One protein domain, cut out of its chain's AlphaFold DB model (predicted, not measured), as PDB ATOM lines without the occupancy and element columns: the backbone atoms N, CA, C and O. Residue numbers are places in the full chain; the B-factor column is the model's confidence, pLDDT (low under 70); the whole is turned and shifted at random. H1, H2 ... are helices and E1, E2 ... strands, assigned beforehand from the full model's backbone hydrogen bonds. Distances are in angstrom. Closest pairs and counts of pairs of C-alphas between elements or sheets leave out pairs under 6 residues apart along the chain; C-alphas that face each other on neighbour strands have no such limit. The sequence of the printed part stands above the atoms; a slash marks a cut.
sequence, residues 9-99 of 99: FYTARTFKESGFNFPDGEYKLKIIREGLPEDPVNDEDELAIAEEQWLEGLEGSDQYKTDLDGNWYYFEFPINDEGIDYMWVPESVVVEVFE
ATOM      1  N   PHE A   9     158.189 195.491 153.698       96.38
ATOM      2  CA  PHE A   9     158.376 195.201 155.111       96.38
ATOM      3  C   PHE A   9     159.531 196.028 155.669       96.38
ATOM      4  O   PHE A   9     160.524 196.249 154.968       96.38
ATOM      5  N   TYR A  10     159.381 196.466 156.913       95.88
ATOM      6  CA  TYR A  10     160.326 197.300 157.644       95.88
ATOM      7  C   TYR A  10     160.509 196.747 159.054       95.88
ATOM      8  O   TYR A  10     159.588 196.162 159.619       95.88
ATOM      9  N   THR A  11     161.695 196.924 159.624       95.06
ATOM     10  CA  THR A  11     162.001 196.492 160.991       95.06
ATOM     11  C   THR A  11     162.210 197.725 161.845       95.06
ATOM     12  O   THR A  11     162.986 198.603 161.465       95.06
ATOM     13  N   ALA A  12     161.512 197.791 162.974       94.44
ATOM     14  CA  ALA A  12     161.681 198.872 163.927       94.44
ATOM     15  C   ALA A  12     163.073 198.806 164.569       94.44
ATOM     16  O   ALA A  12     163.598 197.732 164.871       94.44
ATOM     17  N   ARG A  13     163.671 199.971 164.788       93.94
ATOM     18  CA  ARG A  13     164.838 200.132 165.653       93.94
ATOM     19  C   ARG A  13     164.467 199.861 167.102       93.94
ATOM     20  O   ARG A  13     163.319 200.026 167.509       93.94
ATOM     21  N   THR A  14     165.467 199.501 167.901       92.44
ATOM     22  CA  THR A  14     165.242 199.225 169.323       92.44
ATOM     23  C   THR A  14     164.797 200.486 170.068       92.44
ATOM     24  O   THR A  14     165.162 201.600 169.690       92.44
ATOM     25  N   PHE A  15     164.117 200.324 171.208       92.12
ATOM     26  CA  PHE A  15     163.739 201.448 172.080       92.12
ATOM     27  C   PHE A  15     164.918 202.371 172.428       92.12
ATOM     28  O   PHE A  15     164.767 203.582 172.544       92.12
ATOM     29  N   LYS A  16     166.124 201.812 172.575       92.94
ATOM     30  CA  LYS A  16     167.329 202.593 172.875       92.94
ATOM     31  C   LYS A  16     167.739 203.520 171.723       92.94
ATOM     32  O   LYS A  16     168.412 204.517 171.967       92.94
ATOM     33  N   GLU A  17     167.398 203.156 170.494       92.06
ATOM     34  CA  GLU A  17     167.782 203.865 169.275       92.06
ATOM     35  C   GLU A  17     166.716 204.864 168.830       92.06
ATOM     36  O   GLU A  17     167.082 205.954 168.406       92.06
ATOM     37  N   SER A  18     165.432 204.511 168.946       92.19
ATOM     38  CA  SER A  18     164.311 205.336 168.470       92.19
ATOM     39  C   SER A  18     163.579 206.089 169.582       92.19
ATOM     40  O   SER A  18     162.895 207.069 169.318       92.19
ATOM     41  N   GLY A  19     163.680 205.634 170.834       92.94
ATOM     42  CA  GLY A  19     162.845 206.127 171.934       92.94
ATOM     43  C   GLY A  19     161.410 205.587 171.928       92.94
ATOM     44  O   GLY A  19     160.642 205.938 172.820       92.94
ATOM     45  N   PHE A  20     161.056 204.705 170.984       92.88
ATOM     46  CA  PHE A  20     159.724 204.109 170.866       92.88
ATOM     47  C   PHE A  20     159.758 202.600 171.110       92.88
ATOM     48  O   PHE A  20     160.697 201.905 170.723       92.88
ATOM     49  N   ASN A  21     158.722 202.084 171.768       89.94
ATOM     50  CA  ASN A  21     158.621 200.671 172.125       89.94
ATOM     51  C   ASN A  21     157.770 199.905 171.105       89.94
ATOM     52  O   ASN A  21     156.688 199.426 171.426       89.94
ATOM     53  N   PHE A  22     158.244 199.831 169.863       91.50
ATOM     54  CA  PHE A  22     157.611 199.007 168.834       91.50
ATOM     55  C   PHE A  22     157.992 197.533 169.055       91.50
ATOM     56  O   PHE A  22     159.173 197.257 169.280       91.50
ATOM     57  N   PRO A  23     157.031 196.591 169.006       90.62
ATOM     58  CA  PRO A  23     157.325 195.161 169.040       90.62
ATOM     59  C   PRO A  23     158.405 194.715 168.039       90.62
ATOM     60  O   PRO A  23     158.489 195.190 166.907       90.62
ATOM     61  N   ASP A  24     159.217 193.733 168.426       89.50
ATOM     62  CA  ASP A  24     160.194 193.150 167.506       89.50
ATOM     63  C   ASP A  24     159.477 192.408 166.364       89.50
ATOM     64  O   ASP A  24     158.632 191.540 166.594       89.50
ATOM     65  N   GLY A  25     159.849 192.699 165.115       91.25
ATOM     66  CA  GLY A  25     159.317 191.991 163.954       91.25
ATOM     67  C   GLY A  25     159.373 192.781 162.652       91.25
ATOM     68  O   GLY A  25     160.012 193.828 162.547       91.25
ATOM     69  N   GLU A  26     158.712 192.233 161.633       94.31
ATOM     70  CA  GLU A  26     158.574 192.863 160.322       94.31
ATOM     71  C   GLU A  26     157.186 193.494 160.178       94.31
ATOM     72  O   GLU A  26     156.166 192.809 160.201       94.31
ATOM     73  N   TYR A  27     157.172 194.807 159.979       96.31
ATOM     74  CA  TYR A  27     155.989 195.632 159.784       96.31
ATOM     75  C   TYR A  27     155.735 195.822 158.302       96.31
ATOM     76  O   TYR A  27     156.617 196.293 157.579       96.31
ATOM     77  N   LYS A  28     154.534 195.507 157.823       97.25
ATOM     78  CA  LYS A  28     154.197 195.701 156.410       97.25
ATOM     79  C   LYS A  28     153.507 197.037 156.207       97.25
ATOM     80  O   LYS A  28     152.433 197.263 156.751       97.25
ATOM     81  N   LEU A  29     154.062 197.891 155.353       97.75
ATOM     82  CA  LEU A  29     153.412 199.147 154.988       97.75
ATOM     83  C   LEU A  29     152.255 198.885 154.020       97.75
ATOM     84  O   LEU A  29     152.446 198.288 152.956       97.75
ATOM     85  N   LYS A  30     151.050 199.332 154.363       97.75
ATOM     86  CA  LYS A  30     149.819 199.054 153.608       97.75
ATOM     87  C   LYS A  30     149.310 200.271 152.857       97.75
ATOM     88  O   LYS A  30     148.835 200.119 151.735       97.75
ATOM     89  N   ILE A  31     149.384 201.448 153.472       97.31
ATOM     90  CA  ILE A  31     148.845 202.696 152.924       97.31
ATOM     91  C   ILE A  31     149.759 203.848 153.344       97.31
ATOM     92  O   ILE A  31     150.318 203.828 154.436       97.31
ATOM     93  N   ILE A  32     149.892 204.840 152.467       96.94
ATOM     94  CA  ILE A  32     150.429 206.161 152.791       96.94
ATOM     95  C   ILE A  32     149.340 207.168 152.418       96.94
ATOM     96  O   ILE A  32     148.783 207.071 151.319       96.94
ATOM     97  N   ARG A  33     149.014 208.093 153.319       96.25
ATOM     98  CA  ARG A  33     148.107 209.219 153.067       96.25
ATOM     99  C   ARG A  33     148.810 210.524 153.407       96.25
ATOM    100  O   ARG A  33     149.602 210.561 154.337       96.25
ATOM    101  N   GLU A  34     148.533 211.557 152.626       95.81
ATOM    102  CA  GLU A  34     148.937 212.923 152.955       95.81
ATOM    103  C   GLU A  34     147.925 213.488 153.955       95.81
ATOM    104  O   GLU A  34     146.719 213.412 153.706       95.81
ATOM    105  N   GLY A  35     148.423 214.017 155.070       95.62
ATOM    106  CA  GLY A  35     147.618 214.481 156.189       95.62
ATOM    107  C   GLY A  35     147.022 213.358 157.040       95.62
ATOM    108  O   GLY A  35     147.031 212.177 156.667       95.62
ATOM    109  N   LEU A  36     146.495 213.747 158.205       93.88
ATOM    110  CA  LEU A  36     145.746 212.853 159.088       93.88
ATOM    111  C   LEU A  36     144.599 212.173 158.305       93.88
ATOM    112  O   LEU A  36     143.831 212.865 157.629       93.88
ATOM    113  N   PRO A  37     144.449 210.837 158.370       94.75
ATOM    114  CA  PRO A  37     143.377 210.151 157.660       94.75
ATOM    115  C   PRO A  37     141.987 210.567 158.165       94.75
ATOM    116  O   PRO A  37     141.749 210.607 159.365       94.75
ATOM    117  N   GLU A  38     141.051 210.807 157.242       92.56
ATOM    118  CA  GLU A  38     139.663 211.182 157.581       92.56
ATOM    119  C   GLU A  38     138.739 209.973 157.809       92.56
ATOM    120  O   GLU A  38     137.735 210.082 158.508       92.56
ATOM    121  N   ASP A  39     139.080 208.825 157.215       94.12
ATOM    122  CA  ASP A  39     138.283 207.596 157.268       94.12
ATOM    123  C   ASP A  39     139.120 206.419 157.787       94.12
ATOM    124  O   ASP A  39     140.244 206.226 157.283       94.12
ATOM    125  N   PRO A  40     138.567 205.596 158.699       93.31
ATOM    126  CA  PRO A  40     139.193 204.353 159.122       93.31
ATOM    127  C   PRO A  40     139.260 203.334 157.977       93.31
ATOM    128  O   PRO A  40     138.506 203.385 157.000       93.31
ATOM    129  N   VAL A  41     140.173 202.377 158.105       94.00
ATOM    130  CA  VAL A  41     140.437 201.320 157.128       94.00
ATOM    131  C   VAL A  41     139.892 199.980 157.601       94.00
ATOM    132  O   VAL A  41     139.178 199.329 156.838       94.00
ATOM    133  N   ASN A  42     140.245 199.553 158.816       90.38
ATOM    134  CA  ASN A  42     139.863 198.238 159.333       90.38
ATOM    135  C   ASN A  42     138.891 198.325 160.508       90.38
ATOM    136  O   ASN A  42     137.942 197.543 160.551       90.38
ATOM    137  N   ASP A  43     139.127 199.253 161.434       88.81
ATOM    138  CA  ASP A  43     138.350 199.395 162.664       88.81
ATOM    139  C   ASP A  43     137.905 200.847 162.863       88.81
ATOM    140  O   ASP A  43     138.635 201.769 162.506       88.81
ATOM    141  N   GLU A  44     136.702 201.057 163.399       90.12
ATOM    142  CA  GLU A  44     136.144 202.401 163.589       90.12
ATOM    143  C   GLU A  44     136.923 203.242 164.609       90.12
ATOM    144  O   GLU A  44     136.961 204.465 164.479       90.12
ATOM    145  N   ASP A  45     137.605 202.593 165.555       90.62
ATOM    146  CA  ASP A  45     138.360 203.253 166.617       90.62
ATOM    147  C   ASP A  45     139.828 203.521 166.231       90.62
ATOM    148  O   ASP A  45     140.539 204.220 166.953       90.62
ATOM    149  N   GLU A  46     140.317 203.015 165.089       92.19
ATOM    150  CA  GLU A  46     141.753 203.062 164.758       92.19
ATOM    151  C   GLU A  46     142.312 204.490 164.639       92.19
ATOM    152  O   GLU A  46     143.480 204.725 164.952       92.19
ATOM    153  N   LEU A  47     141.487 205.443 164.187       94.06
ATOM    154  CA  LEU A  47     141.886 206.846 164.071       94.06
ATOM    155  C   LEU A  47     141.950 207.507 165.441       94.06
ATOM    156  O   LEU A  47     142.945 208.155 165.740       94.06
ATOM    157  N   ALA A  48     140.946 207.276 166.290       93.88
ATOM    158  CA  ALA A  48     140.938 207.793 167.654       93.88
ATOM    159  C   ALA A  48     142.142 207.264 168.448       93.88
ATOM    160  O   ALA A  48     142.812 208.030 169.135       93.88
ATOM    161  N   ILE A  49     142.474 205.978 168.285       92.88
ATOM    162  CA  ILE A  49     143.673 205.373 168.879       92.88
ATOM    163  C   ILE A  49     144.940 206.054 168.352       92.88
ATOM    164  O   ILE A  49     145.830 206.376 169.132       92.88
ATOM    165  N   ALA A  50     145.052 206.285 167.043       94.56
ATOM    166  CA  ALA A  50     146.229 206.933 166.469       94.56
ATOM    167  C   ALA A  50     146.386 208.390 166.943       94.56
ATOM    168  O   ALA A  50     147.498 208.824 167.236       94.56
ATOM    169  N   GLU A  51     145.287 209.136 167.054       94.88
ATOM    170  CA  GLU A  51     145.293 210.492 167.602       94.88
ATOM    171  C   GLU A  51     145.708 210.500 169.079       94.88
ATOM    172  O   GLU A  51     146.589 211.271 169.455       94.88
ATOM    173  N   GLU A  52     145.138 209.617 169.904       94.88
ATOM    174  CA  GLU A  52     145.500 209.488 171.321       94.88
ATOM    175  C   GLU A  52     146.989 209.148 171.482       94.88
ATOM    176  O   GLU A  52     147.701 209.790 172.248       94.88
ATOM    177  N   GLN A  53     147.497 208.185 170.711       93.50
ATOM    178  CA  GLN A  53     148.882 207.730 170.849       93.50
ATOM    179  C   GLN A  53     149.917 208.747 170.366       93.50
ATOM    180  O   GLN A  53     150.996 208.851 170.954       93.50
ATOM    181  N   TRP A  54     149.630 209.462 169.276       95.62
ATOM    182  CA  TRP A  54     150.648 210.270 168.600       95.62
ATOM    183  C   TRP A  54     150.466 211.771 168.758       95.62
ATOM    184  O   TRP A  54     151.440 212.504 168.604       95.62
ATOM    185  N   LEU A  55     149.251 212.240 169.041       96.12
ATOM    186  CA  LEU A  55     148.929 213.665 169.028       96.12
ATOM    187  C   LEU A  55     148.520 214.216 170.400       96.12
ATOM    188  O   LEU A  55     148.672 215.423 170.611       96.12
ATOM    189  N   GLU A  56     148.042 213.374 171.325       95.38
ATOM    190  CA  GLU A  56     147.632 213.821 172.661       95.38
ATOM    191  C   GLU A  56     148.798 214.490 173.408       95.38
ATOM    192  O   GLU A  56     149.911 213.968 173.514       95.38
ATOM    193  N   GLY A  57     148.551 215.688 173.936       94.50
ATOM    194  CA  GLY A  57     149.540 216.467 174.680       94.50
ATOM    195  C   GLY A  57     150.492 217.286 173.803       94.50
ATOM    196  O   GLY A  57     151.313 218.040 174.340       94.50
ATOM    197  N   LEU A  58     150.385 217.186 172.475       94.56
ATOM    198  CA  LEU A  58     151.122 218.027 171.532       94.56
ATOM    199  C   LEU A  58     150.314 219.248 171.071       94.56
ATOM    200  O   LEU A  58     150.845 220.073 170.319       94.56
ATOM    201  N   GLU A  59     149.065 219.413 171.507       94.62
ATOM    202  CA  GLU A  59     148.152 220.433 170.993       94.62
ATOM    203  C   GLU A  59     148.750 221.844 171.093       94.62
ATOM    204  O   GLU A  59     149.155 222.330 172.151       94.62
ATOM    205  N   GLY A  60     148.797 222.537 169.952       93.94
ATOM    206  CA  GLY A  60     149.354 223.889 169.850       93.94
ATOM    207  C   GLY A  60     150.871 223.956 169.649       93.94
ATOM    208  O   GLY A  60     151.389 225.056 169.437       93.94
ATOM    209  N   SER A  61     151.577 222.822 169.653       96.62
ATOM    210  CA  SER A  61     152.989 222.748 169.260       96.62
ATOM    211  C   SER A  61     153.172 222.784 167.736       96.62
ATOM    212  O   SER A  61     152.243 222.539 166.962       96.62
ATOM    213  N   ASP A  62     154.395 223.082 167.289       96.56
ATOM    214  CA  ASP A  62     154.755 222.979 165.868       96.56
ATOM    215  C   ASP A  62     154.802 221.515 165.395       96.56
ATOM    216  O   ASP A  62     154.500 221.242 164.233       96.56
ATOM    217  N   GLN A  63     155.114 220.579 166.300       94.50
ATOM    218  CA  GLN A  63     155.114 219.143 166.013       94.50
ATOM    219  C   GLN A  63     153.705 218.662 165.665       94.50
ATOM    220  O   GLN A  63     153.517 218.052 164.625       94.50
ATOM    221  N   TYR A  64     152.700 219.057 166.447       96.06
ATOM    222  CA  TYR A  64     151.301 218.703 166.189       96.06
ATOM    223  C   TYR A  64     150.827 219.142 164.800       96.06
ATOM    224  O   TYR A  64     150.205 218.369 164.084       96.06
ATOM    225  N   LYS A  65     151.168 220.365 164.371       95.44
ATOM    226  CA  LYS A  65     150.854 220.825 163.005       95.44
ATOM    227  C   LYS A  65     151.601 220.019 161.946       95.44
ATOM    228  O   LYS A  65     151.020 219.658 160.934       95.44
ATOM    229  N   THR A  66     152.880 219.747 162.197       95.31
ATOM    230  CA  THR A  66     153.718 218.951 161.293       95.31
ATOM    231  C   THR A  66     153.149 217.549 161.111       95.31
ATOM    232  O   THR A  66     153.093 217.071 159.986       95.31
ATOM    233  N   ASP A  67     152.687 216.915 162.188       96.25
ATOM    234  CA  ASP A  67     152.094 215.583 162.126       96.25
ATOM    235  C   ASP A  67     150.716 215.607 161.468       96.25
ATOM    236  O   ASP A  67     150.435 214.740 160.651       96.25
ATOM    237  N   LEU A  68     149.876 216.613 161.732       95.69
ATOM    238  CA  LEU A  68     148.575 216.740 161.063       95.69
ATOM    239  C   LEU A  68     148.684 216.934 159.545       95.69
ATOM    240  O   LEU A  68     147.884 216.354 158.812       95.69
ATOM    241  N   ASP A  69     149.644 217.740 159.088       96.06
ATOM    242  CA  ASP A  69     149.835 218.060 157.666       96.06
ATOM    243  C   ASP A  69     150.745 217.044 156.944       96.06
ATOM    244  O   ASP A  69     150.736 216.951 155.715       96.06
ATOM    245  N   GLY A  70     151.565 216.306 157.695       95.50
ATOM    246  CA  GLY A  70     152.545 215.354 157.180       95.50
ATOM    247  C   GLY A  70     151.929 214.049 156.679       95.50
ATOM    248  O   GLY A  70     150.726 213.813 156.765       95.50
ATOM    249  N   ASN A  71     152.768 213.164 156.135       97.25
ATOM    250  CA  ASN A  71     152.294 211.848 155.713       97.25
ATOM    251  C   ASN A  71     151.947 210.968 156.920       97.25
ATOM    252  O   ASN A  71     152.673 210.930 157.911       97.25
ATOM    253  N   TRP A  72     150.898 210.172 156.774       97.69
ATOM    254  CA  TRP A  72     150.529 209.106 157.693       97.69
ATOM    255  C   TRP A  72     150.678 207.751 157.020       97.69
ATOM    256  O   TRP A  72     150.325 207.556 155.853       97.69
ATOM    257  N   TYR A  73     151.207 206.797 157.777       97.75
ATOM    258  CA  TYR A  73     151.582 205.475 157.301       97.75
ATOM    259  C   TYR A  73     150.772 204.422 158.042       97.75
ATOM    260  O   TYR A  73     150.802 204.355 159.267       97.75
ATOM    261  N   TYR A  74     150.062 203.584 157.294       97.38
ATOM    262  CA  TYR A  74     149.287 202.491 157.862       97.38
ATOM    263  C   TYR A  74     150.092 201.202 157.817       97.38
ATOM    264  O   TYR A  74     150.344 200.664 156.730       97.38
ATOM    265  N   PHE A  75     150.495 200.706 158.980       96.38
ATOM    266  CA  PHE A  75     151.261 199.473 159.101       96.38
ATOM    267  C   PHE A  75     150.385 198.318 159.561       96.38
ATOM    268  O   PHE A  75     149.547 198.475 160.437       96.38
ATOM    269  N   GLU A  76     150.629 197.148 158.981       95.81
ATOM    270  CA  GLU A  76     150.264 195.853 159.555       95.81
ATOM    271  C   GLU A  76     151.401 195.439 160.494       95.81
ATOM    272  O   GLU A  76     152.563 195.361 160.068       95.81
ATOM    273  N   PHE A  77     151.070 195.250 161.767       93.81
ATOM    274  CA  PHE A  77     152.022 194.940 162.826       93.81
ATOM    275  C   PHE A  77     152.446 193.465 162.769       93.81
ATOM    276  O   PHE A  77     151.693 192.608 162.295       93.81
ATOM    277  N   PRO A  78     153.653 193.133 163.259       91.69
ATOM    278  CA  PRO A  78     153.992 191.749 163.539       91.69
ATOM    279  C   PRO A  78     153.059 191.206 164.630       91.69
ATOM    280  O   PRO A  78     152.538 191.962 165.451       91.69
ATOM    281  N   ILE A  79     152.890 189.882 164.668       84.62
ATOM    282  CA  ILE A  79     152.128 189.215 165.732       84.62
ATOM    283  C   ILE A  79     152.717 189.632 167.084       84.62
ATOM    284  O   ILE A  79     153.895 189.386 167.348       84.62
ATOM    285  N   ASN A  80     151.891 190.249 167.922       82.25
ATOM    286  CA  ASN A  80     152.275 190.768 169.227       82.25
ATOM    287  C   ASN A  80     151.225 190.401 170.283       82.25
ATOM    288  O   ASN A  80     150.066 190.130 169.966       82.25
ATOM    289  N   ASP A  81     151.645 190.395 171.546       80.56
ATOM    290  CA  ASP A  81     150.774 190.071 172.681       80.56
ATOM    291  C   ASP A  81     149.808 191.220 173.041       80.56
ATOM    292  O   ASP A  81     148.919 191.037 173.873       80.56
ATOM    293  N   GLU A  82     149.969 192.396 172.422       76.44
ATOM    294  CA  GLU A  82     149.117 193.574 172.630       76.44
ATOM    295  C   GLU A  82     147.831 193.516 171.789       76.44
ATOM    296  O   GLU A  82     146.890 194.261 172.052       76.44
ATOM    297  N   GLY A  83     147.755 192.596 170.819       80.75
ATOM    298  CA  GLY A  83     146.580 192.408 169.965       80.75
ATOM    299  C   GLY A  83     146.370 193.534 168.951       80.75
ATOM    300  O   GLY A  83     145.265 193.687 168.437       80.75
ATOM    301  N   ILE A  84     147.409 194.325 168.673       83.38
ATOM    302  CA  ILE A  84     147.367 195.386 167.666       83.38
ATOM    303  C   ILE A  84     147.755 194.777 166.324       83.38
ATOM    304  O   ILE A  84     148.917 194.436 166.110       83.38
ATOM    305  N   ASP A  85     146.791 194.667 165.415       90.69
ATOM    306  CA  ASP A  85     147.036 194.150 164.066       90.69
ATOM    307  C   ASP A  85     147.454 195.259 163.088       90.69
ATOM    308  O   ASP A  85     148.249 195.024 162.174       90.69
ATOM    309  N   TYR A  86     146.931 196.476 163.272       94.00
ATOM    310  CA  TYR A  86     147.184 197.611 162.389       94.00
ATOM    311  C   TYR A  86     147.215 198.937 163.144       94.00
ATOM    312  O   TYR A  86     146.516 199.099 164.141       94.00
ATOM    313  N   MET A  87     147.989 199.903 162.644       94.44
ATOM    314  CA  MET A  87     148.032 201.250 163.215       94.44
ATOM    315  C   MET A  87     148.467 202.297 162.188       94.44
ATOM    316  O   MET A  87     149.332 202.044 161.343       94.44
ATOM    317  N   TRP A  88     147.880 203.488 162.299       97.06
ATOM    318  CA  TRP A  88     148.349 204.699 161.636       97.06
ATOM    319  C   TRP A  88     149.467 205.351 162.446       97.06
ATOM    320  O   TRP A  88     149.335 205.532 163.653       97.06
ATOM    321  N   VAL A  89     150.561 205.707 161.779       96.88
ATOM    322  CA  VAL A  89     151.749 206.309 162.398       96.88
ATOM    323  C   VAL A  89     152.170 207.537 161.579       96.88
ATOM    324  O   VAL A  89     152.286 207.415 160.353       96.88
ATOM    325  N   PRO A  90     152.396 208.711 162.198       97.25
ATOM    326  CA  PRO A  90     152.815 209.911 161.477       97.25
ATOM    327  C   PRO A  90     154.266 209.802 160.993       97.25
ATOM    328  O   PRO A  90     155.089 209.085 161.568       97.25
ATOM    329  N   GLU A  91     154.599 210.540 159.934       96.19
ATOM    330  CA  GLU A  91     155.916 210.507 159.285       96.19
ATOM    331  C   GLU A  91     157.079 210.749 160.247       96.19
ATOM    332  O   GLU A  91     158.105 210.077 160.148       96.19
ATOM    333  N   SER A  92     156.912 211.679 161.189       94.75
ATOM    334  CA  SER A  92     157.927 212.012 162.190       94.75
ATOM    335  C   SER A  92     158.353 210.784 162.999       94.75
ATOM    336  O   SER A  92     159.544 210.512 163.136       94.75
ATOM    337  N   VAL A  93     157.386 209.987 163.456       95.69
ATOM    338  CA  VAL A  93     157.622 208.748 164.203       95.69
ATOM    339  C   VAL A  93     158.179 207.667 163.281       95.69
ATOM    340  O   VAL A  93     159.115 206.963 163.655       95.69
ATOM    341  N   VAL A  94     157.663 207.547 162.054       95.56
ATOM    342  CA  VAL A  94     158.155 206.553 161.086       95.56
ATOM    343  C   VAL A  94     159.645 206.734 160.799       95.56
ATOM    344  O   VAL A  94     160.379 205.748 160.750       95.56
ATOM    345  N   VAL A  95     160.107 207.974 160.640       93.44
ATOM    346  CA  VAL A  95     161.528 208.272 160.416       93.44
ATOM    347  C   VAL A  95     162.373 207.855 161.621       93.44
ATOM    348  O   VAL A  95     163.366 207.159 161.444       93.44
ATOM    349  N   GLU A  96     161.969 208.191 162.846       93.88
ATOM    350  CA  GLU A  96     162.733 207.823 164.048       93.88
ATOM    351  C   GLU A  96     162.771 206.301 164.288       93.88
ATOM    352  O   GLU A  96     163.784 205.745 164.730       93.88
ATOM    353  N   VAL A  97     161.672 205.607 163.978       94.75
ATOM    354  CA  VAL A  97     161.517 204.170 164.236       94.75
ATOM    355  C   VAL A  97     162.160 203.307 163.153       94.75
ATOM    356  O   VAL A  97     162.749 202.280 163.490       94.75
ATOM    357  N   PHE A  98     162.070 203.683 161.876       92.81
ATOM    358  CA  PHE A  98     162.408 202.788 160.760       92.81
ATOM    359  C   PHE A  98     163.552 203.270 159.849       92.81
ATOM    360  O   PHE A  98     164.022 202.465 159.038       92.81
ATOM    361  N   GLU A  99     164.027 204.521 159.959       86.25
ATOM    362  CA  GLU A  99     165.167 205.044 159.171       86.25
ATOM    363  C   GLU A  99     166.440 205.140 159.984       86.25
ATOM    364  O   GLU A  99     167.394 204.378 159.686       86.25
TER     365      GLU A  99
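AT A GLANCE: This is residues 9 to 99 of the 99 residues of an uncharacterized protein of Halanaerobium congolense (UniProt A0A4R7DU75). A strongly twisted sheet of four strands makes the body, with H4 packed on it, H2 packed on its edge strand E4, and H3 near the end of E4. H1 is off the sheet, near H4. The 91 printed residues run E1 H1 E2 H2 H3 E3 E4 H4; the sheet's order is E1 E2 E3 E4, antiparallel throughout, and the class is mixed. The whole is compact, with a radius of gyration of the C-alphas of 12.6 A and spans of 33 by 30 by 20 A.

IN THESE COORDINATES: In the sheet, E1 is residues 9 to 11, from C-alpha 9 at (158.376, 195.201, 155.111); E2 is 26 to 34, 23.4 A long, and bends by 55 degrees at residue 30; E3 is 71 to 76, 16.6 A; E4 is 86 to 90, 13.6 A. H1 is residues 15 to 18, H2 46 to 55, 13.5 A, H3 62 to 69, 10.8 A, and H4 91 to 98, ending at C-alpha 98 (162.408, 202.788, 160.760).

HOW THE PARTS SIT: N 10 and O 27 are 2.8 A apart between E1 and E2, N 30 and O 74 2.8 A between E2 and E3, and N 73 and O 89 2.9 A in the hairpin E3 and E4. H4 is on the sheet at a height of 8.0 A, only just over none of the strands, with two C-alphas falling on E2. H2 only grazes the sheet; the closest C-alphas of H2 and E4, Ala 50 and Trp 88, are 5.7 A apart. H3 also only grazes it, with residues 66 to 69. H1 and H4 are close but not clearly touching, closest C-alphas Ser 18 and Val 97, 5.2 A. Every O i to N i+4 pair is within hydrogen-bond range in H2, H3 and H4; H1 is too short for one.

THE WHOLE: The C-alphas farthest apart, Gly 60 and Ile 79, are 35.0 A apart. The printed part has no cut, the link E2 to H2 is long, and no printed residue is under 70 in pLDDT.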